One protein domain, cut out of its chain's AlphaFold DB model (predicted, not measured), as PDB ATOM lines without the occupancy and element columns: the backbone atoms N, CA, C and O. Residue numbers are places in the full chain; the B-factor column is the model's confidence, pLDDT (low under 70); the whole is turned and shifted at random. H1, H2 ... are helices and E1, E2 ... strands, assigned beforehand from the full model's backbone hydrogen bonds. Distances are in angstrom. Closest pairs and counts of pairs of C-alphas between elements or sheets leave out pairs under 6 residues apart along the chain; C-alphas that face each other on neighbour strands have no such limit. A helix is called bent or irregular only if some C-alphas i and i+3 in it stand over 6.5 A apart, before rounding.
ATOM      1  N   PHE A  28     -34.645 -36.933   9.229       94.88
ATOM      2  CA  PHE A  28     -34.391 -37.032   7.796       94.88
ATOM      3  C   PHE A  28     -34.116 -38.479   7.368       94.88
ATOM      4  O   PHE A  28     -34.875 -39.043   6.574       94.88
ATOM      5  N   ASP A  29     -33.109 -39.112   7.971       94.38
ATOM      6  CA  ASP A  29     -32.675 -40.476   7.644       94.38
ATOM      7  C   ASP A  29     -33.806 -41.491   7.848       94.38
ATOM      8  O   ASP A  29     -34.107 -42.313   6.972       94.38
ATOM      9  N   LYS A  30     -34.520 -41.365   8.973       94.81
ATOM     10  CA  LYS A  30     -35.687 -42.189   9.290       94.81
ATOM     11  C   LYS A  30     -36.750 -42.095   8.206       94.81
ATOM     12  O   LYS A  30     -37.296 -43.116   7.781       94.81
ATOM     13  N   TYR A  31     -37.096 -40.886   7.774       95.94
ATOM     14  CA  TYR A  31     -38.169 -40.695   6.803       95.94
ATOM     15  C   TYR A  31     -37.747 -41.045   5.382       95.94
ATOM     16  O   TYR A  31     -38.587 -41.575   4.652       95.94
ATOM     17  N   VAL A  32     -36.479 -40.865   5.005       96.62
ATOM     18  CA  VAL A  32     -35.927 -41.413   3.758       96.62
ATOM     19  C   VAL A  32     -36.108 -42.930   3.740       96.62
ATOM     20  O   VAL A  32     -36.759 -43.465   2.841       96.62
ATOM     21  N   ARG A  33     -35.629 -43.629   4.777       96.62
ATOM     22  CA  ARG A  33     -35.725 -45.092   4.889       96.62
ATOM     23  C   ARG A  33     -37.173 -45.586   4.855       96.62
ATOM     24  O   ARG A  33     -37.491 -46.526   4.129       96.62
ATOM     25  N   LEU A  34     -38.067 -44.953   5.619       96.00
ATOM     26  CA  LEU A  34     -39.488 -45.318   5.650       96.00
ATOM     27  C   LEU A  34     -40.199 -45.049   4.318       96.00
ATOM     28  O   LEU A  34     -41.107 -45.798   3.952       96.00
ATOM     29  N   THR A  35     -39.833 -43.974   3.620       96.56
ATOM     30  CA  THR A  35     -40.424 -43.627   2.322       96.56
ATOM     31  C   THR A  35     -39.946 -44.596   1.247       96.56
ATOM     32  O   THR A  35     -40.786 -45.160   0.546       96.56
ATOM     33  N   LEU A  36     -38.642 -44.891   1.186       97.19
ATOM     34  CA  LEU A  36     -38.088 -45.911   0.288       97.19
ATOM     35  C   LEU A  36     -38.748 -47.270   0.508       97.19
ATOM     36  O   LEU A  36     -39.256 -47.845  -0.448       97.19
ATOM     37  N   GLY A  37     -38.866 -47.732   1.758       96.56
ATOM     38  CA  GLY A  37     -39.513 -49.016   2.051       96.56
ATOM     39  C   GLY A  37     -40.964 -49.102   1.553       96.56
ATOM     40  O   GLY A  37     -41.405 -50.150   1.087       96.56
ATOM     41  N   LYS A  38     -41.719 -47.994   1.577       96.19
ATOM     42  CA  LYS A  38     -43.077 -47.951   1.001       96.19
ATOM     43  C   LYS A  38     -43.072 -47.971  -0.520       96.19
ATOM     44  O   LYS A  38     -43.961 -48.577  -1.113       96.19
ATOM     45  N   VAL A  39     -42.136 -47.261  -1.147       96.81
ATOM     46  CA  VAL A  39     -41.996 -47.261  -2.608       96.81
ATOM     47  C   VAL A  39     -41.594 -48.654  -3.088       96.81
ATOM     48  O   VAL A  39     -42.202 -49.157  -4.024       96.81
ATOM     49  N   GLU A  40     -40.664 -49.316  -2.402       96.44
ATOM     50  CA  GLU A  40     -40.222 -50.681  -2.712       96.44
ATOM     51  C   GLU A  40     -41.336 -51.710  -2.537       96.44
ATOM     52  O   GLU A  40     -41.547 -52.520  -3.437       96.44
ATOM     53  N   GLN A  41     -42.121 -51.629  -1.456       94.88
ATOM     54  CA  GLN A  41     -43.312 -52.472  -1.316       94.88
ATOM     55  C   GLN A  41     -44.291 -52.235  -2.470       94.88
ATOM     56  O   GLN A  41     -44.791 -53.181  -3.067       94.88
ATOM     57  N   SER A  42     -44.547 -50.971  -2.822       95.25
ATOM     58  CA  SER A  42     -45.432 -50.649  -3.940       95.25
ATOM     59  C   SER A  42     -44.910 -51.103  -5.296       95.25
ATOM     60  O   SER A  42     -45.733 -51.425  -6.151       95.25
ATOM     61  N   LEU A  43     -43.589 -51.129  -5.489       95.00
ATOM     62  CA  LEU A  43     -42.947 -51.699  -6.669       95.00
ATOM     63  C   LEU A  43     -43.147 -53.210  -6.725       95.00
ATOM     64  O   LEU A  43     -43.542 -53.698  -7.777       95.00
ATOM     65  N   SER A  44     -42.921 -53.923  -5.615       93.12
ATOM     66  CA  SER A  44     -43.188 -55.366  -5.530       93.12
ATOM     67  C   SER A  44     -44.646 -55.653  -5.883       93.12
ATOM     68  O   SER A  44     -44.912 -56.317  -6.874       93.12
ATOM     69  N   ASP A  45     -45.590 -55.004  -5.193       92.00
ATOM     70  CA  ASP A  45     -47.026 -55.204  -5.423       92.00
ATOM     71  C   ASP A  45     -47.439 -54.924  -6.885       92.00
ATOM     72  O   ASP A  45     -48.359 -55.548  -7.414       92.00
ATOM     73  N   ALA A  46     -46.804 -53.937  -7.532       91.69
ATOM     74  CA  ALA A  46     -47.085 -53.585  -8.921       91.69
ATOM     75  C   ALA A  46     -46.519 -54.618  -9.905       91.69
ATOM     76  O   ALA A  46     -47.208 -54.957 -10.867       91.69
ATOM     77  N   LYS A  47     -45.305 -55.126  -9.670       91.00
ATOM     78  CA  LYS A  47     -44.674 -56.154 -10.511       91.00
ATOM     79  C   LYS A  47     -45.398 -57.488 -10.406       91.00
ATOM     80  O   LYS A  47     -45.807 -58.028 -11.433       91.00
ATOM     81  N   ASP A  48     -45.689 -57.925  -9.183       88.88
ATOM     82  CA  ASP A  48     -46.443 -59.153  -8.913       88.88
ATOM     83  C   ASP A  48     -47.802 -59.130  -9.647       88.88
ATOM     84  O   ASP A  48     -48.275 -60.132 -10.187       88.88
ATOM     85  N   ARG A  49     -48.438 -57.948  -9.723       88.12
ATOM     86  CA  ARG A  49     -49.721 -57.764 -10.415       88.12
ATOM     87  C   ARG A  49     -49.619 -57.657 -11.927       88.12
ATOM     88  O   ARG A  49     -50.415 -58.290 -12.617       88.12
ATOM     89  N   TYR A  50     -48.751 -56.789 -12.432       87.25
ATOM     90  CA  TYR A  50     -48.793 -56.353 -13.830       87.25
ATOM     91  C   TYR A  50     -47.721 -56.995 -14.716       87.25
ATOM     92  O   TYR A  50     -47.887 -56.980 -15.933       87.25
ATOM     93  N   GLU A  51     -46.665 -57.575 -14.140       83.44
ATOM     94  CA  GLU A  51     -45.605 -58.275 -14.880       83.44
ATOM     95  C   GLU A  51     -45.709 -59.795 -14.707       83.44
ATOM     96  O   GLU A  51     -45.672 -60.528 -15.693       83.44
ATOM     97  N   LYS A  60     -56.268 -54.965  -4.693       71.88
ATOM     98  CA  LYS A  60     -55.785 -54.521  -3.379       71.88
ATOM     99  C   LYS A  60     -55.033 -53.190  -3.530       71.88
ATOM    100  O   LYS A  60     -54.206 -53.064  -4.430       71.88
ATOM    101  N   PRO A  61     -55.331 -52.172  -2.704       83.81
ATOM    102  CA  PRO A  61     -54.543 -50.947  -2.683       83.81
ATOM    103  C   PRO A  61     -53.158 -51.224  -2.087       83.81
ATOM    104  O   PRO A  61     -53.045 -51.930  -1.087       83.81
ATOM    105  N   SER A  62     -52.129 -50.611  -2.664       91.50
ATOM    106  CA  SER A  62     -50.768 -50.611  -2.128       91.50
ATOM    107  C   SER A  62     -50.497 -49.332  -1.313       91.50
ATOM    108  O   SER A  62     -51.377 -48.489  -1.095       91.50
ATOM    109  N   GLN A  63     -49.263 -49.158  -0.837       93.19
ATOM    110  CA  GLN A  63     -48.839 -47.989  -0.068       93.19
ATOM    111  C   GLN A  63     -48.943 -46.684  -0.867       93.19
ATOM    112  O   GLN A  63     -49.433 -45.691  -0.312       93.19
ATOM    113  N   ASN A  64     -48.544 -46.705  -2.143       95.38
ATOM    114  CA  ASN A  64     -48.410 -45.544  -3.033       95.38
ATOM    115  C   ASN A  64     -49.335 -45.570  -4.263       95.38
ATOM    116  O   ASN A  64     -49.274 -44.674  -5.099       95.38
ATOM    117  N   TRP A  65     -50.218 -46.563  -4.390       95.62
ATOM    118  CA  TRP A  65     -51.166 -46.612  -5.503       95.62
ATOM    119  C   TRP A  65     -52.401 -47.471  -5.209       95.62
ATOM    120  O   TRP A  65     -52.434 -48.250  -4.256       95.62
ATOM    121  N   LYS A  66     -53.443 -47.324  -6.031       94.50
ATOM    122  CA  LYS A  66     -54.596 -48.239  -6.072       94.50
ATOM    123  C   LYS A  66     -55.253 -48.256  -7.445       94.50
ATOM    124  O   LYS A  66     -55.290 -47.229  -8.122       94.50
ATOM    125  N   VAL A  67     -55.889 -49.370  -7.789       92.44
ATOM    126  CA  VAL A  67     -56.804 -49.438  -8.936       92.44
ATOM    127  C   VAL A  67     -58.049 -48.602  -8.650       92.44
ATOM    128  O   VAL A  67     -58.639 -48.686  -7.570       92.44
ATOM    129  N   VAL A  68     -58.450 -47.774  -9.611       92.81
ATOM    130  CA  VAL A  68     -59.669 -46.953  -9.533       92.81
ATOM    131  C   VAL A  68     -60.685 -47.298 -10.614       92.81
ATOM    132  O   VAL A  68     -61.863 -46.988 -10.444       92.81
ATOM    133  N   LYS A  69     -60.259 -47.957 -11.694       90.19
ATOM    134  CA  LYS A  69     -61.138 -48.433 -12.761       90.19
ATOM    135  C   LYS A  69     -60.582 -49.729 -13.346       90.19
ATOM    136  O   LYS A  69     -59.391 -49.808 -13.629       90.19
ATOM    137  N   LYS A  70     -61.452 -50.727 -13.515       85.75
ATOM    138  CA  LYS A  70     -61.111 -51.982 -14.196       85.75
ATOM    139  C   LYS A  70     -61.097 -51.771 -15.713       85.75
ATOM    140  O   LYS A  70     -61.943 -51.029 -16.218       85.75
ATOM    141  N   GLY A  71     -60.155 -52.411 -16.393       80.81
ATOM    142  CA  GLY A  71     -60.101 -52.506 -17.851       80.81
ATOM    143  C   GLY A  71     -60.498 -53.899 -18.343       80.81
ATOM    144  O   GLY A  71     -60.797 -54.781 -17.533       80.81
ATOM    145  N   ASP A  72     -60.496 -54.086 -19.663       81.19
ATOM    146  CA  ASP A  72     -60.721 -55.398 -20.286       81.19
ATOM    147  C   ASP A  72     -59.529 -56.338 -20.034       81.19
ATOM    148  O   ASP A  72     -59.707 -57.541 -19.837       81.19
ATOM    149  N   THR A  73     -58.318 -55.777 -19.959       83.44
ATOM    150  CA  THR A  73     -57.105 -56.444 -19.469       83.44
ATOM    151  C   THR A  73     -56.547 -55.749 -18.222       83.44
ATOM    152  O   THR A  73     -56.927 -54.622 -17.895       83.44
ATOM    153  N   LEU A  74     -55.614 -56.401 -17.513       83.50
ATOM    154  CA  LEU A  74     -54.940 -55.802 -16.350       83.50
ATOM    155  C   LEU A  74     -54.186 -54.511 -16.709       83.50
ATOM    156  O   LEU A  74     -54.187 -53.567 -15.927       83.50
ATOM    157  N   LEU A  75     -53.574 -54.438 -17.893       84.19
ATOM    158  CA  LEU A  75     -52.825 -53.250 -18.322       84.19
ATOM    159  C   LEU A  75     -53.733 -52.089 -18.756       84.19
ATOM    160  O   LEU A  75     -53.278 -50.944 -18.781       84.19
ATOM    161  N   ASP A  76     -55.010 -52.371 -19.031       85.69
ATOM    162  CA  ASP A  76     -56.042 -51.367 -19.320       85.69
ATOM    163  C   ASP A  76     -56.669 -50.782 -18.044       85.69
ATOM    164  O   ASP A  76     -57.528 -49.897 -18.112       85.69
ATOM    165  N   GLU A  77     -56.278 -51.275 -16.865       90.06
ATOM    166  CA  GLU A  77     -56.716 -50.699 -15.601       90.06
ATOM    167  C   GLU A  77     -56.234 -49.251 -15.459       90.06
ATOM    168  O   GLU A  77     -55.131 -48.867 -15.853       90.06
ATOM    169  N   GLU A  78     -57.071 -48.433 -14.828       92.56
ATOM    170  CA  GLU A  78     -56.712 -47.072 -14.447       92.56
ATOM    171  C   GLU A  78     -56.355 -47.079 -12.960       92.56
ATOM    172  O   GLU A  78     -57.146 -47.533 -12.117       92.56
ATOM    173  N   VAL A  79     -55.175 -46.561 -12.623       93.62
ATOM    174  CA  VAL A  79     -54.665 -46.519 -11.250       93.62
ATOM    175  C   VAL A  79     -54.498 -45.077 -10.786       93.62
ATOM    176  O   VAL A  79     -54.158 -44.188 -11.562       93.62
ATOM    177  N   LYS A  80     -54.747 -44.828  -9.498       95.81
ATOM    178  CA  LYS A  80     -54.267 -43.616  -8.830       95.81
ATOM    179  C   LYS A  80     -52.928 -43.900  -8.181       95.81
ATOM    180  O   LYS A  80     -52.819 -44.898  -7.475       95.81
ATOM    181  N   VAL A  81     -51.985 -42.984  -8.345       96.44
ATOM    182  CA  VAL A  81     -50.649 -43.010  -7.744       96.44
ATOM    183  C   VAL A  81     -50.441 -41.771  -6.870       96.44
ATOM    184  O   VAL A  81     -50.981 -40.701  -7.163       96.44
ATOM    185  N   TRP A  82     -49.707 -41.920  -5.773       97.06
ATOM    186  CA  TRP A  82     -49.317 -40.859  -4.839       97.06
ATOM    187  C   TRP A  82     -48.009 -41.237  -4.137       97.06
ATOM    188  O   TRP A  82     -47.691 -42.417  -4.037       97.06
ATOM    189  N   LEU A  83     -47.286 -40.264  -3.585       95.06
ATOM    190  CA  LEU A  83     -46.083 -40.511  -2.786       95.06
ATOM    191  C   LEU A  83     -46.369 -40.221  -1.311       95.06
ATOM    192  O   LEU A  83     -46.795 -39.119  -0.974       95.06
ATOM    193  N   LYS A  84     -46.168 -41.201  -0.424       92.38
ATOM    194  CA  LYS A  84     -46.345 -41.011   1.024       92.38
ATOM    195  C   LYS A  84     -45.039 -40.728   1.758       92.38
ATOM    196  O   LYS A  84     -44.195 -41.617   1.842       92.38
ATOM    197  N   ILE A  85     -44.984 -39.598   2.459       91.25
ATOM    198  CA  ILE A  85     -43.995 -39.320   3.508       91.25
ATOM    199  C   ILE A  85     -44.688 -39.494   4.856       91.25
ATOM    200  O   ILE A  85     -45.636 -38.787   5.202       91.25
ATOM    201  N   GLY A  86     -44.269 -40.500   5.626       88.69
ATOM    202  CA  GLY A  86     -45.023 -40.891   6.820       88.69
ATOM    203  C   GLY A  86     -46.461 -41.288   6.467       88.69
ATOM    204  O   GLY A  86     -46.678 -42.206   5.675       88.69
ATOM    205  N   VAL A  87     -47.451 -40.630   7.065       87.00
ATOM    206  CA  VAL A  87     -48.870 -40.888   6.762       87.00
ATOM    207  C   VAL A  87     -49.462 -39.890   5.762       87.00
ATOM    208  O   VAL A  87     -50.547 -40.146   5.236       87.00
ATOM    209  N   LYS A  88     -48.772 -38.776   5.486       89.38
ATOM    210  CA  LYS A  88     -49.210 -37.746   4.537       89.38
ATOM    211  C   LYS A  88     -48.783 -38.080   3.108       89.38
ATOM    212  O   LYS A  88     -47.859 -38.858   2.890       89.38
ATOM    213  N   LYS A  89     -49.496 -37.498   2.141       91.62
ATOM    214  CA  LYS A  89     -49.120 -37.505   0.724       91.62
ATOM    215  C   LYS A  89     -48.340 -36.228   0.423       91.62
ATOM    216  O   LYS A  89     -48.838 -35.161   0.765       91.62
ATOM    217  N   GLN A  90     -47.189 -36.381  -0.214       88.81
ATOM    218  CA  GLN A  90     -46.364 -35.297  -0.746       88.81
ATOM    219  C   GLN A  90     -47.053 -34.692  -1.977       88.81
ATOM    220  O   GLN A  90     -47.681 -35.414  -2.766       88.81
ATOM    221  N   GLY A  91     -46.909 -33.382  -2.169       87.38
ATOM    222  CA  GLY A  91     -47.230 -32.732  -3.436       87.38
ATOM    223  C   GLY A  91     -46.391 -33.264  -4.582       87.38
ATOM    224  O   GLY A  91     -45.169 -33.188  -4.545       87.38
ATOM    225  N   LEU A  92     -47.040 -33.787  -5.620       87.69
ATOM    226  CA  LEU A  92     -46.348 -34.299  -6.803       87.69
ATOM    227  C   LEU A  92     -45.973 -33.168  -7.763       87.69
ATOM    228  O   LEU A  92     -44.897 -33.175  -8.349       87.69
ATOM    229  N   PHE A  93     -46.881 -32.209  -7.945       86.38
ATOM    230  CA  PHE A  93     -46.663 -30.998  -8.732       86.38
ATOM    231  C   PHE A  93     -47.751 -29.964  -8.437       86.38
ATOM    232  O   PHE A  93     -48.805 -30.279  -7.882       86.38
ATOM    233  N   VAL A  94     -47.530 -28.732  -8.887       86.31
ATOM    234  CA  VAL A  94     -48.540 -27.669  -8.882       86.31
ATOM    235  C   VAL A  94     -49.177 -27.585 -10.266       86.31
ATOM    236  O   VAL A  94     -48.487 -27.483 -11.278       86.31
ATOM    237  N   ASN A  95     -50.505 -27.662 -10.341       87.94
ATOM    238  CA  ASN A  95     -51.210 -27.565 -11.619       87.94
ATOM    239  C   ASN A  95     -51.293 -26.111 -12.130       87.94
ATOM    240  O   ASN A  95     -50.959 -25.156 -11.432       87.94
ATOM    241  N   HIS A  96     -51.829 -25.921 -13.340       87.56
ATOM    242  CA  HIS A  96     -51.996 -24.601 -13.972       87.56
ATOM    243  C   HIS A  96     -52.869 -23.601 -13.183       87.56
ATOM    244  O   HIS A  96     -52.918 -22.428 -13.535       87.56
ATOM    245  N   LYS A  97     -53.578 -24.050 -12.140       90.31
ATOM    246  CA  LYS A  97     -54.389 -23.207 -11.247       90.31
ATOM    247  C   LYS A  97     -53.667 -22.861  -9.942       90.31
ATOM    248  O   LYS A  97     -54.299 -22.311  -9.047       90.31
ATOM    249  N   GLY A  98     -52.387 -23.211  -9.807       88.75
ATOM    250  CA  GLY A  98     -51.629 -22.995  -8.576       88.75
ATOM    251  C   GLY A  98     -51.999 -23.960  -7.445       88.75
ATOM    252  O   GLY A  98     -51.688 -23.679  -6.294       88.75
ATOM    253  N   VAL A  99     -52.681 -25.073  -7.743       89.50
ATOM    254  CA  VAL A  99     -53.103 -26.053  -6.730       89.50
ATOM    255  C   VAL A  99     -52.163 -27.251  -6.742       89.50
ATOM    256  O   VAL A  99     -51.926 -27.849  -7.795       89.50
ATOM    257  N   GLU A 100     -51.667 -27.610  -5.563       89.31
ATOM    258  CA  GLU A 100     -50.848 -28.797  -5.339       89.31
ATOM    259  C   GLU A 100     -51.651 -30.082  -5.593       89.31
ATOM    260  O   GLU A 100     -52.769 -30.269  -5.102       89.31
ATOM    261  N   VAL A 101     -51.084 -30.974  -6.399       91.12
ATOM    262  CA  VAL A 101     -51.682 -32.255  -6.770       91.12
ATOM    263  C   VAL A 101     -51.014 -33.361  -5.966       91.12
ATOM    264  O   VAL A 101     -49.839 -33.657  -6.158       91.12
ATOM    265  N   LEU A 102     -51.783 -33.999  -5.082       92.69
ATOM    266  CA  LEU A 102     -51.296 -35.051  -4.175       92.69
ATOM    267  C   LEU A 102     -51.438 -36.472  -4.743       92.69
ATOM    268  O   LEU A 102     -50.942 -37.437  -4.165       92.69
ATOM    269  N   GLU A 103     -52.202 -36.633  -5.824       94.69
ATOM    270  CA  GLU A 103     -52.426 -37.920  -6.479       94.69
ATOM    271  C   GLU A 103     -52.808 -37.741  -7.947       94.69
ATOM    272  O   GLU A 103     -53.530 -36.810  -8.308       94.69
ATOM    273  N   VAL A 104     -52.364 -38.669  -8.790       94.19
ATOM    274  CA  VAL A 104     -52.557 -38.616 -10.245       94.19
ATOM    275  C   VAL A 104     -53.188 -39.914 -10.713       94.19
ATOM    276  O   VAL A 104     -52.922 -40.973 -10.150       94.19
ATOM    277  N   LYS A 105     -54.050 -39.836 -11.729       95.56
ATOM    278  CA  LYS A 105     -54.537 -41.018 -12.443       95.56
ATOM    279  C   LYS A 105     -53.625 -41.310 -13.626       95.56
ATOM    280  O   LYS A 105     -53.388 -40.413 -14.429       95.56
ATOM    281  N   ILE A 106     -53.166 -42.547 -13.733       94.00
ATOM    282  CA  ILE A 106     -52.330 -43.032 -14.831       94.00
ATOM    283  C   ILE A 106     -52.844 -44.404 -15.300       94.00
ATOM    284  O   ILE A 106     -53.508 -45.103 -14.525       94.00
ATOM    285  N   PRO A 107     -52.569 -44.810 -16.549       93.00
ATOM    286  CA  PRO A 107     -52.785 -46.194 -16.962       93.00
ATOM    287  C   PRO A 107     -51.858 -47.137 -16.180       93.00
ATOM    288  O   PRO A 107     -50.719 -46.776 -15.872       93.00
ATOM    289  N   ALA A 108     -52.324 -48.352 -15.881       91.69
ATOM    290  CA  ALA A 108     -51.557 -49.360 -15.143       91.69
ATOM    291  C   ALA A 108     -50.208 -49.684 -15.805       91.69
ATOM    292  O   ALA A 108     -49.210 -49.865 -15.113       91.69
ATOM    293  N   SER A 109     -50.146 -49.633 -17.138       90.94
ATOM    294  CA  SER A 109     -48.910 -49.797 -17.917       90.94
ATOM    295  C   SER A 109     -47.803 -48.779 -17.611       90.94
ATOM    296  O   SER A 109     -46.662 -48.994 -18.007       90.94
ATOM    297  N   LYS A 110     -48.110 -47.672 -16.922       94.00
ATOM    298  CA  LYS A 110     -47.140 -46.644 -16.500       94.00
ATOM    299  C   LYS A 110     -46.803 -46.688 -15.015       94.00
ATOM    300  O   LYS A 110     -45.994 -45.892 -14.548       94.00
ATOM    301  N   LEU A 111     -47.421 -47.593 -14.261       94.44
ATOM    302  CA  LEU A 111     -47.300 -47.609 -12.810       94.44
ATOM    303  C   LEU A 111     -45.889 -47.971 -12.340       94.44
ATOM    304  O   LEU A 111     -45.358 -47.289 -11.466       94.44
ATOM    305  N   VAL A 112     -45.282 -49.011 -12.918       94.31
ATOM    306  CA  VAL A 112     -43.931 -49.452 -12.536       94.31
ATOM    307  C   VAL A 112     -42.907 -48.349 -12.812       94.31
ATOM    308  O   VAL A 112     -42.162 -47.985 -11.903       94.31
ATOM    309  N   ASP A 113     -42.941 -47.751 -14.008       95.00
ATOM    310  CA  ASP A 113     -42.083 -46.617 -14.380       95.00
ATOM    311  C   ASP A 113     -42.221 -45.459 -13.378       95.00
ATOM    312  O   ASP A 113     -41.228 -44.973 -12.837       95.00
ATOM    313  N   GLN A 114     -43.457 -45.065 -13.045       96.06
ATOM    314  CA  GLN A 114     -43.702 -43.959 -12.117       96.06
ATOM    315  C   GLN A 114     -43.177 -44.242 -10.701       96.06
ATOM    316  O   GLN A 114     -42.684 -43.338 -10.022       96.06
ATOM    317  N   LEU A 115     -43.290 -45.485 -10.229       96.50
ATOM    318  CA  LEU A 115     -42.779 -45.885  -8.919       96.50
ATOM    319  C   LEU A 115     -41.243 -45.948  -8.897       96.50
ATOM    320  O   LEU A 115     -40.641 -45.645  -7.867       96.50
ATOM    321  N   LEU A 116     -40.602 -46.294 -10.019       96.62
ATOM    322  CA  LEU A 116     -39.146 -46.212 -10.163       96.62
ATOM    323  C   LEU A 116     -38.664 -44.760 -10.128       96.62
ATOM    324  O   LEU A 116     -37.680 -44.477  -9.447       96.62
ATOM    325  N   GLU A 117     -39.380 -43.835 -10.770       95.94
ATOM    326  CA  GLU A 117     -39.089 -42.398 -10.666       95.94
ATOM    327  C   GLU A 117     -39.194 -41.906  -9.216       95.94
ATOM    328  O   GLU A 117     -38.316 -41.185  -8.745       95.94
ATOM    329  N   PHE A 118     -40.216 -42.337  -8.465       96.19
ATOM    330  CA  PHE A 118     -40.310 -42.016  -7.036       96.19
ATOM    331  C   PHE A 118     -39.125 -42.563  -6.248       96.19
ATOM    332  O   PHE A 118     -38.577 -41.854  -5.407       96.19
ATOM    333  N   LYS A 119     -38.710 -43.805  -6.515       96.50
ATOM    334  CA  LYS A 119     -37.539 -44.393  -5.858       96.50
ATOM    335  C   LYS A 119     -36.290 -43.554  -6.131       96.50
ATOM    336  O   LYS A 119     -35.630 -43.144  -5.182       96.50
ATOM    337  N   GLN A 120     -36.029 -43.236  -7.397       96.62
ATOM    338  CA  GLN A 120     -34.881 -42.423  -7.809       96.62
ATOM    339  C   GLN A 120     -34.912 -41.021  -7.194       96.62
ATOM    340  O   GLN A 120     -33.880 -40.522  -6.756       96.62
ATOM    341  N   ALA A 121     -36.086 -40.388  -7.109       94.75
ATOM    342  CA  ALA A 121     -36.232 -39.078  -6.482       94.75
ATOM    343  C   ALA A 121     -35.881 -39.112  -4.984       94.75
ATOM    344  O   ALA A 121     -35.188 -38.222  -4.495       94.75
ATOM    345  N   ILE A 122     -36.307 -40.147  -4.253       96.25
ATOM    346  CA  ILE A 122     -35.976 -40.283  -2.827       96.25
ATOM    347  C   ILE A 122     -34.510 -40.689  -2.616       96.25
ATOM    348  O   ILE A 122     -33.877 -40.217  -1.673       96.25
ATOM    349  N   GLU A 123     -33.938 -41.512  -3.496       96.88
ATOM    350  CA  GLU A 123     -32.496 -41.794  -3.498       96.88
ATOM    351  C   GLU A 123     -31.685 -40.518  -3.761       96.88
ATOM    352  O   GLU A 123     -30.714 -40.252  -3.058       96.88
ATOM    353  N   PHE A 124     -32.134 -39.665  -4.684       95.62
ATOM    354  CA  PHE A 124     -31.524 -38.358  -4.910       95.62
ATOM    355  C   PHE A 124     -31.597 -37.467  -3.665       95.62
ATOM    356  O   PHE A 124     -30.592 -36.855  -3.311       95.62
ATOM    357  N   VAL A 125     -32.748 -37.415  -2.979       95.44
ATOM    358  CA  VAL A 125     -32.910 -36.680  -1.711       95.44
ATOM    359  C   VAL A 125     -31.916 -37.175  -0.659       95.44
ATOM    360  O   VAL A 125     -31.238 -36.355  -0.043       95.44
ATOM    361  N   ARG A 126     -31.785 -38.498  -0.491       96.31
ATOM    362  CA  ARG A 126     -30.818 -39.121   0.428       96.31
ATOM    363  C   ARG A 126     -29.386 -38.683   0.123       96.31
ATOM    364  O   ARG A 126     -28.646 -38.336   1.036       96.31
ATOM    365  N   ASP A 127     -29.012 -38.718  -1.152       96.19
ATOM    366  CA  ASP A 127     -27.631 -38.496  -1.586       96.19
ATOM    367  C   ASP A 127     -27.286 -36.998  -1.714       96.19
ATOM    368  O   ASP A 127     -26.112 -36.643  -1.811       96.19
ATOM    369  N   ASN A 128     -28.290 -36.110  -1.698       95.75
ATOM    370  CA  ASN A 128     -28.139 -34.664  -1.903       95.75
ATOM    371  C   ASN A 128     -28.974 -33.837  -0.892       95.75
ATOM    372  O   ASN A 128     -29.856 -33.067  -1.306       95.75
ATOM    373  N   PRO A 129     -28.694 -33.941   0.423       92.31
ATOM    374  CA  PRO A 129     -29.527 -33.366   1.488       92.31
ATOM    375  C   PRO A 129     -29.621 -31.828   1.469       92.31
ATOM    376  O   PRO A 129     -30.585 -31.256   1.973       92.31
ATOM    377  N   ASP A 130     -28.665 -31.135   0.844       93.06
ATOM    378  CA  ASP A 130     -28.625 -29.665   0.808       93.06
ATOM    379  C   ASP A 130     -29.489 -29.027  -0.295       93.06
ATOM    380  O   ASP A 130     -29.639 -27.795  -0.356       93.06
ATOM    381  N   THR A 131     -30.061 -29.848  -1.178       93.12
ATOM    382  CA  THR A 131     -30.876 -29.393  -2.313       93.12
ATOM    383  C   THR A 131     -32.241 -28.862  -1.872       93.12
ATOM    384  O   THR A 131     -32.739 -29.182  -0.796       93.12
ATOM    385  N   GLY A 132     -32.877 -28.040  -2.718       90.56
ATOM    386  CA  GLY A 132     -34.222 -27.517  -2.442       90.56
ATOM    387  C   GLY A 132     -35.247 -28.630  -2.205       90.56
ATOM    388  O   GLY A 132     -35.961 -28.597  -1.210       90.56
ATOM    389  N   ILE A 133     -35.227 -29.668  -3.047       87.88
ATOM    390  CA  ILE A 133     -36.125 -30.824  -2.924       87.88
ATOM    391  C   ILE A 133     -35.886 -31.625  -1.637       87.88
ATOM    392  O   ILE A 133     -36.842 -32.047  -0.991       87.88
ATOM    393  N   ALA A 134     -34.630 -31.800  -1.216       92.06
ATOM    394  CA  ALA A 134     -34.327 -32.492   0.032       92.06
ATOM    395  C   ALA A 134     -34.783 -31.690   1.258       92.06
ATOM    396  O   ALA A 134     -35.303 -32.267   2.212       92.06
ATOM    397  N   LYS A 135     -34.673 -30.359   1.207       92.75
ATOM    398  CA  LYS A 135     -35.186 -29.466   2.255       92.75
ATOM    399  C   LYS A 135     -36.710 -29.499   2.344       92.75
ATOM    400  O   LYS A 135     -37.238 -29.560   3.450       92.75
ATOM    401  N   GLU A 136     -37.410 -29.495   1.212       90.88
ATOM    402  CA  GLU A 136     -38.872 -29.648   1.169       90.88
ATOM    403  C   GLU A 136     -39.302 -30.998   1.761       90.88
ATOM    404  O   GLU A 136     -40.137 -31.040   2.667       90.88
ATOM    405  N   PHE A 137     -38.649 -32.091   1.348       93.62
ATOM    406  CA  PHE A 137     -38.864 -33.418   1.927       93.62
ATOM    407  C   PHE A 137     -38.635 -33.426   3.446       93.62
ATOM    408  O   PHE A 137     -39.434 -33.978   4.207       93.62
ATOM    409  N   HIS A 138     -37.547 -32.804   3.910       94.25
ATOM    410  CA  HIS A 138     -37.201 -32.760   5.328       94.25
ATOM    411  C   HIS A 138     -38.231 -31.979   6.142       94.25
ATOM    412  O   HIS A 138     -38.641 -32.442   7.203       94.25
ATOM    413  N   GLN A 139     -38.730 -30.853   5.627       92.88
ATOM    414  CA  GLN A 139     -39.807 -30.096   6.271       92.88
ATOM    415  C   GLN A 139     -41.067 -30.948   6.459       92.88
ATOM    416  O   GLN A 139     -41.671 -30.930   7.537       92.88
ATOM    417  N   GLU A 140     -41.448 -31.740   5.455       91.75
ATOM    418  CA  GLU A 140     -42.557 -32.685   5.601       91.75
ATOM    419  C   GLU A 140     -42.252 -33.774   6.633       91.75
ATOM    420  O   GLU A 140     -43.096 -34.073   7.487       91.75
ATOM    421  N   ALA A 141     -41.040 -34.332   6.613       93.81
ATOM    422  CA  ALA A 141     -40.595 -35.334   7.575       93.81
ATOM    423  C   ALA A 141     -40.653 -34.812   9.020       93.81
ATOM    424  O   ALA A 141     -41.205 -35.490   9.889       93.81
ATOM    425  N   ILE A 142     -40.188 -33.583   9.273       93.38
ATOM    426  CA  ILE A 142     -40.251 -32.913  10.582       93.38
ATOM    427  C   ILE A 142     -41.698 -32.805  11.057       93.38
ATOM    428  O   ILE A 142     -42.010 -33.196  12.185       93.38
ATOM    429  N   GLN A 143     -42.615 -32.342  10.203       91.69
ATOM    430  CA  GLN A 143     -44.035 -32.261  10.564       91.69
ATOM    431  C   GLN A 143     -44.635 -33.633  10.881       91.69
ATOM    432  O   GLN A 143     -45.536 -33.749  11.713       91.69
ATOM    433  N   GLN A 144     -44.188 -34.678  10.184       90.44
ATOM    434  CA  GLN A 144     -44.652 -36.041  10.413       90.44
ATOM    435  C   GLN A 144     -44.054 -36.679  11.663       90.44
ATOM    436  O   GLN A 144     -44.696 -37.554  12.247       90.44
ATOM    437  N   ALA A 145     -42.849 -36.273  12.052       90.62
ATOM    438  CA  ALA A 145     -42.127 -36.834  13.180       90.62
ATOM    439  C   ALA A 145     -42.602 -36.298  14.536       90.62
ATOM    440  O   ALA A 145     -42.291 -36.934  15.545       90.62
ATOM    441  N   LYS A 146     -43.364 -35.187  14.572       88.88
ATOM    442  CA  LYS A 146     -43.864 -34.598  15.826       88.88
ATOM    443  C   LYS A 146     -44.602 -35.663  16.656       88.88
ATOM    444  O   LYS A 146     -45.609 -36.210  16.183       88.88
ATOM    445  N   PRO A 147     -44.132 -35.977  17.879       85.69
ATOM    446  CA  PRO A 147     -44.796 -36.948  18.739       85.69
ATOM    447  C   PRO A 147     -46.230 -36.526  19.085       85.69
ATOM    448  O   PRO A 147     -46.536 -35.341  19.194       85.69
ATOM    449  N   LYS A 148     -47.115 -37.513  19.265       79.94
ATOM    450  CA  LYS A 148     -48.546 -37.310  19.571       79.94
ATOM    451  C   LYS A 148     -48.934 -37.686  21.007       79.94
ATOM    452  O   LYS A 148     -50.113 -37.854  21.286       79.94
ATOM    453  N   THR A 149     -47.966 -37.920  21.889       71.25
ATOM    454  CA  THR A 149     -48.227 -38.346  23.273       71.25
ATOM    455  C   THR A 149     -48.779 -37.198  24.110       71.25
ATOM    456  O   THR A 149     -48.172 -36.131  24.129       71.25
ATOM    457  N   GLU A 150     -49.871 -37.462  24.827       59.41
ATOM    458  CA  GLU A 150     -50.588 -36.513  25.696       59.41
ATOM    459  C   GLU A 150     -49.880 -36.256  27.045       59.41
ATOM    460  O   GLU A 150     -50.193 -35.287  27.726       59.41
ATOM    461  N   ASP A 151     -48.890 -37.083  27.413       60.97
ATOM    462  CA  ASP A 151     -48.271 -37.093  28.752       60.97
ATOM    463  C   ASP A 151     -47.102 -36.100  28.948       60.97
ATOM    464  O   ASP A 151     -46.442 -36.125  29.990       60.97
ATOM    465  N   LYS A 152     -46.788 -35.249  27.960       59.53
ATOM    466  CA  LYS A 152     -45.721 -34.229  28.055       59.53
ATOM    467  C   LYS A 152     -46.253 -32.832  27.751       59.53
ATOM    468  O   LYS A 152     -47.196 -32.687  26.980       59.53
ATOM    469  N   THR A 153     -45.624 -31.824  28.354       65.62
ATOM    470  CA  THR A 153     -46.040 -30.416  28.325       65.62
ATOM    471  C   THR A 153     -45.992 -29.794  26.923       65.62
ATOM    472  O   THR A 153     -46.939 -29.093  26.578       65.62
ATOM    473  N   ASP A 154     -44.986 -30.107  26.094       78.25
ATOM    474  CA  ASP A 154     -45.009 -30.007  24.616       78.25
ATOM    475  C   ASP A 154     -43.756 -30.705  24.021       78.25
ATOM    476  O   ASP A 154     -42.954 -31.314  24.741       78.25
ATOM    477  N   TRP A 155     -43.567 -30.621  22.701       85.12
ATOM    478  CA  TRP A 155     -42.355 -31.055  21.998       85.12
ATOM    479  C   TRP A 155     -41.810 -29.948  21.097       85.12
ATOM    480  O   TRP A 155     -42.551 -29.386  20.284       85.12
ATOM    481  N   GLU A 156     -40.502 -29.724  21.164       89.69
ATOM    482  CA  GLU A 156     -39.764 -28.802  20.302       89.69
ATOM    483  C   GLU A 156     -38.848 -29.582  19.352       89.69
ATOM    484  O   GLU A 156     -38.312 -30.630  19.709       89.69
ATOM    485  N   TYR A 157     -38.718 -29.107  18.113       91.38
ATOM    486  CA  TYR A 157     -37.805 -29.698  17.139       91.38
ATOM    487  C   TYR A 157     -36.427 -29.045  17.264       91.38
ATOM    488  O   TYR A 157     -36.308 -27.831  17.110       91.38
ATOM    489  N   ASP A 158     -35.406 -29.859  17.513       91.19
ATOM    490  CA  ASP A 158     -34.002 -29.468  17.561       91.19
ATOM    491  C   ASP A 158     -33.357 -29.672  16.174       91.19
ATOM    492  O   ASP A 158     -33.139 -30.820  15.762       91.19
ATOM    493  N   PRO A 159     -33.045 -28.587  15.442       90.88
ATOM    494  CA  PRO A 159     -32.445 -28.673  14.116       90.88
ATOM    495  C   PRO A 159     -30.976 -29.117  14.135       90.88
ATOM    496  O   PRO A 159     -30.497 -29.598  13.110       90.88
ATOM    497  N   GLU A 160     -30.247 -28.967  15.248       88.62
ATOM    498  CA  GLU A 160     -28.833 -29.366  15.321       88.62
ATOM    499  C   GLU A 160     -28.700 -30.889  15.370       88.62
ATOM    500  O   GLU A 160     -27.843 -31.475  14.701       88.62
ATOM    501  N   ASN A 161     -29.588 -31.532  16.129       87.81
ATOM    502  CA  ASN A 161     -29.602 -32.983  16.285       87.81
ATOM    503  C   ASN A 161     -30.597 -33.691  15.351       87.81
ATOM    504  O   ASN A 161     -30.528 -34.911  15.218       87.81
ATOM    505  N   ASP A 162     -31.471 -32.942  14.670       92.06
ATOM    506  CA  ASP A 162     -32.557 -33.439  13.816       92.06
ATOM    507  C   ASP A 162     -33.521 -34.379  14.564       92.06
ATOM    508  O   ASP A 162     -33.843 -35.486  14.116       92.06
ATOM    509  N   LEU A 163     -33.961 -33.941  15.748       91.25
ATOM    510  CA  LEU A 163     -34.774 -34.723  16.685       91.25
ATOM    511  C   LEU A 163     -35.832 -33.856  17.375       91.25
ATOM    512  O   LEU A 163     -35.714 -32.641  17.446       91.25
ATOM    513  N   TYR A 164     -36.871 -34.489  17.925       87.81
ATOM    514  CA  TYR A 164     -37.802 -33.812  18.832       87.81
ATOM    515  C   TYR A 164     -37.374 -34.007  20.285       87.81
ATOM    516  O   TYR A 164     -37.222 -35.143  20.744       87.81
ATOM    517  N   VAL A 165     -37.260 -32.903  21.016       87.81
ATOM    518  CA  VAL A 165     -37.003 -32.862  22.456       87.81
ATOM    519  C   VAL A 165     -38.286 -32.513  23.198       87.81
ATOM    520  O   VAL A 165     -39.138 -31.778  22.702       87.81
ATOM    521  N   ALA A 166     -38.470 -33.109  24.373       84.75
ATOM    522  CA  ALA A 166     -39.600 -32.771  25.224       84.75
ATOM    523  C   ALA A 166     -39.294 -31.507  26.021       84.75
ATOM    524  O   ALA A 166     -38.182 -31.391  26.539       84.75
ATOM    525  N   ILE A 167     -40.292 -30.635  26.151       77.56
ATOM    526  CA  ILE A 167     -40.219 -29.415  26.962       77.56
ATOM    527  C   ILE A 167     -41.202 -29.451  28.126       77.56
ATOM    528  O   ILE A 167     -42.286 -30.076  27.990       77.56
TER     529      ILE A 167
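This is residues 28 to 51 and 60 to 167 of the 167 residues of an uncharacterized protein of marine metagenome (UniProt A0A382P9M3). Two long helices, H1 and H2, lie side by side and run opposite ways; a small three-strand sheet, E1 E2 E3, lies over the first part of H2, and H3 crosses the other end of the helix pair. Beyond H3, the small hairpin E4 and E5 lies at one end of the elongated whole, which spans 58 by 33 by 31 A. The printed part has 132 residues, with three named helices and five named strands in the order H1 E1 E2 E3 H2 H3 E4 E5, a mixed class of helices and strands. Both sheets, E1 - E2 - E3 and E4 - E5, are antiparallel; the whole is only just loose, close to compact, with a radius of gyration of the C-alphas of 17.0 A.

Begin at the sheet: find C-alpha 65 at (-51.166, -46.612, -5.503), where E1, residues 65 to 69, starts its 12.5 A. E2 is residues 78 to 81, 9.9 A, and E3 is residues 104 to 107, 10.1 A. H2 follows at once, residues 108 to 127, 29.6 A; it is irregular, with C-alphas 109 and 112 7.3 A apart. Find C-alpha 28 at (-34.391, -37.032, 7.796); from there H1, residues 28 to 50, runs 32.4 A. H3 is residues 132 to 145, 19.8 A. E4 is residues 155 to 158, 9.6 A, and E5 is residues 163 to 166, 10.0 A, ending at C-alpha 166 (-39.600, -32.771, 25.224).

E1, E2 and E3 form a meander, each strand the antiparallel neighbour of the one before; look for N 66 and O 80 at 2.9 A, and N 81 and O 104 at 2.9 A. H2 is on this sheet, making two layers, a helix on one face of a sheet, at a height over the sheet of 7.7 A; the closest C-alphas of E2 and H2 are those of Glu 78 and Ala 108, 5.7 A. H1 only grazes the sheet with residues 39 to 46. H1 and H2 touch at a shallow tilt of 19 degrees, opposite ways, closest at the C-alphas of Val 39 and Lys 119, 6.2 A. H3 is about perpendicular to both: it touches H1 at 84 degrees, Phe 28 to His 138 being the closest C-alphas at 5.7 A, and H2 at 88 degrees, Val 125 to Ala 134 at 4.8 A. In the hairpin E4 and E5, N 156 and O 165 are 2.9 A apart, within hydrogen-bond range. Every O i to N i+4 pair is within hydrogen-bond range in H1 and H3, and 14 of 16 in H2.

The C-alphas of Asp 72 and Ile 167, the two farthest apart, are 57.7 A apart. Residues 52 to 59 are not printed; C-alphas 51 and 60 are 15.8 A apart across this cut. The link from E2 to E3, residues 82 to 103, is long. Confidence is low, under 70, at residues 150 to 153; the mean pLDDT of the printed part is 90.3.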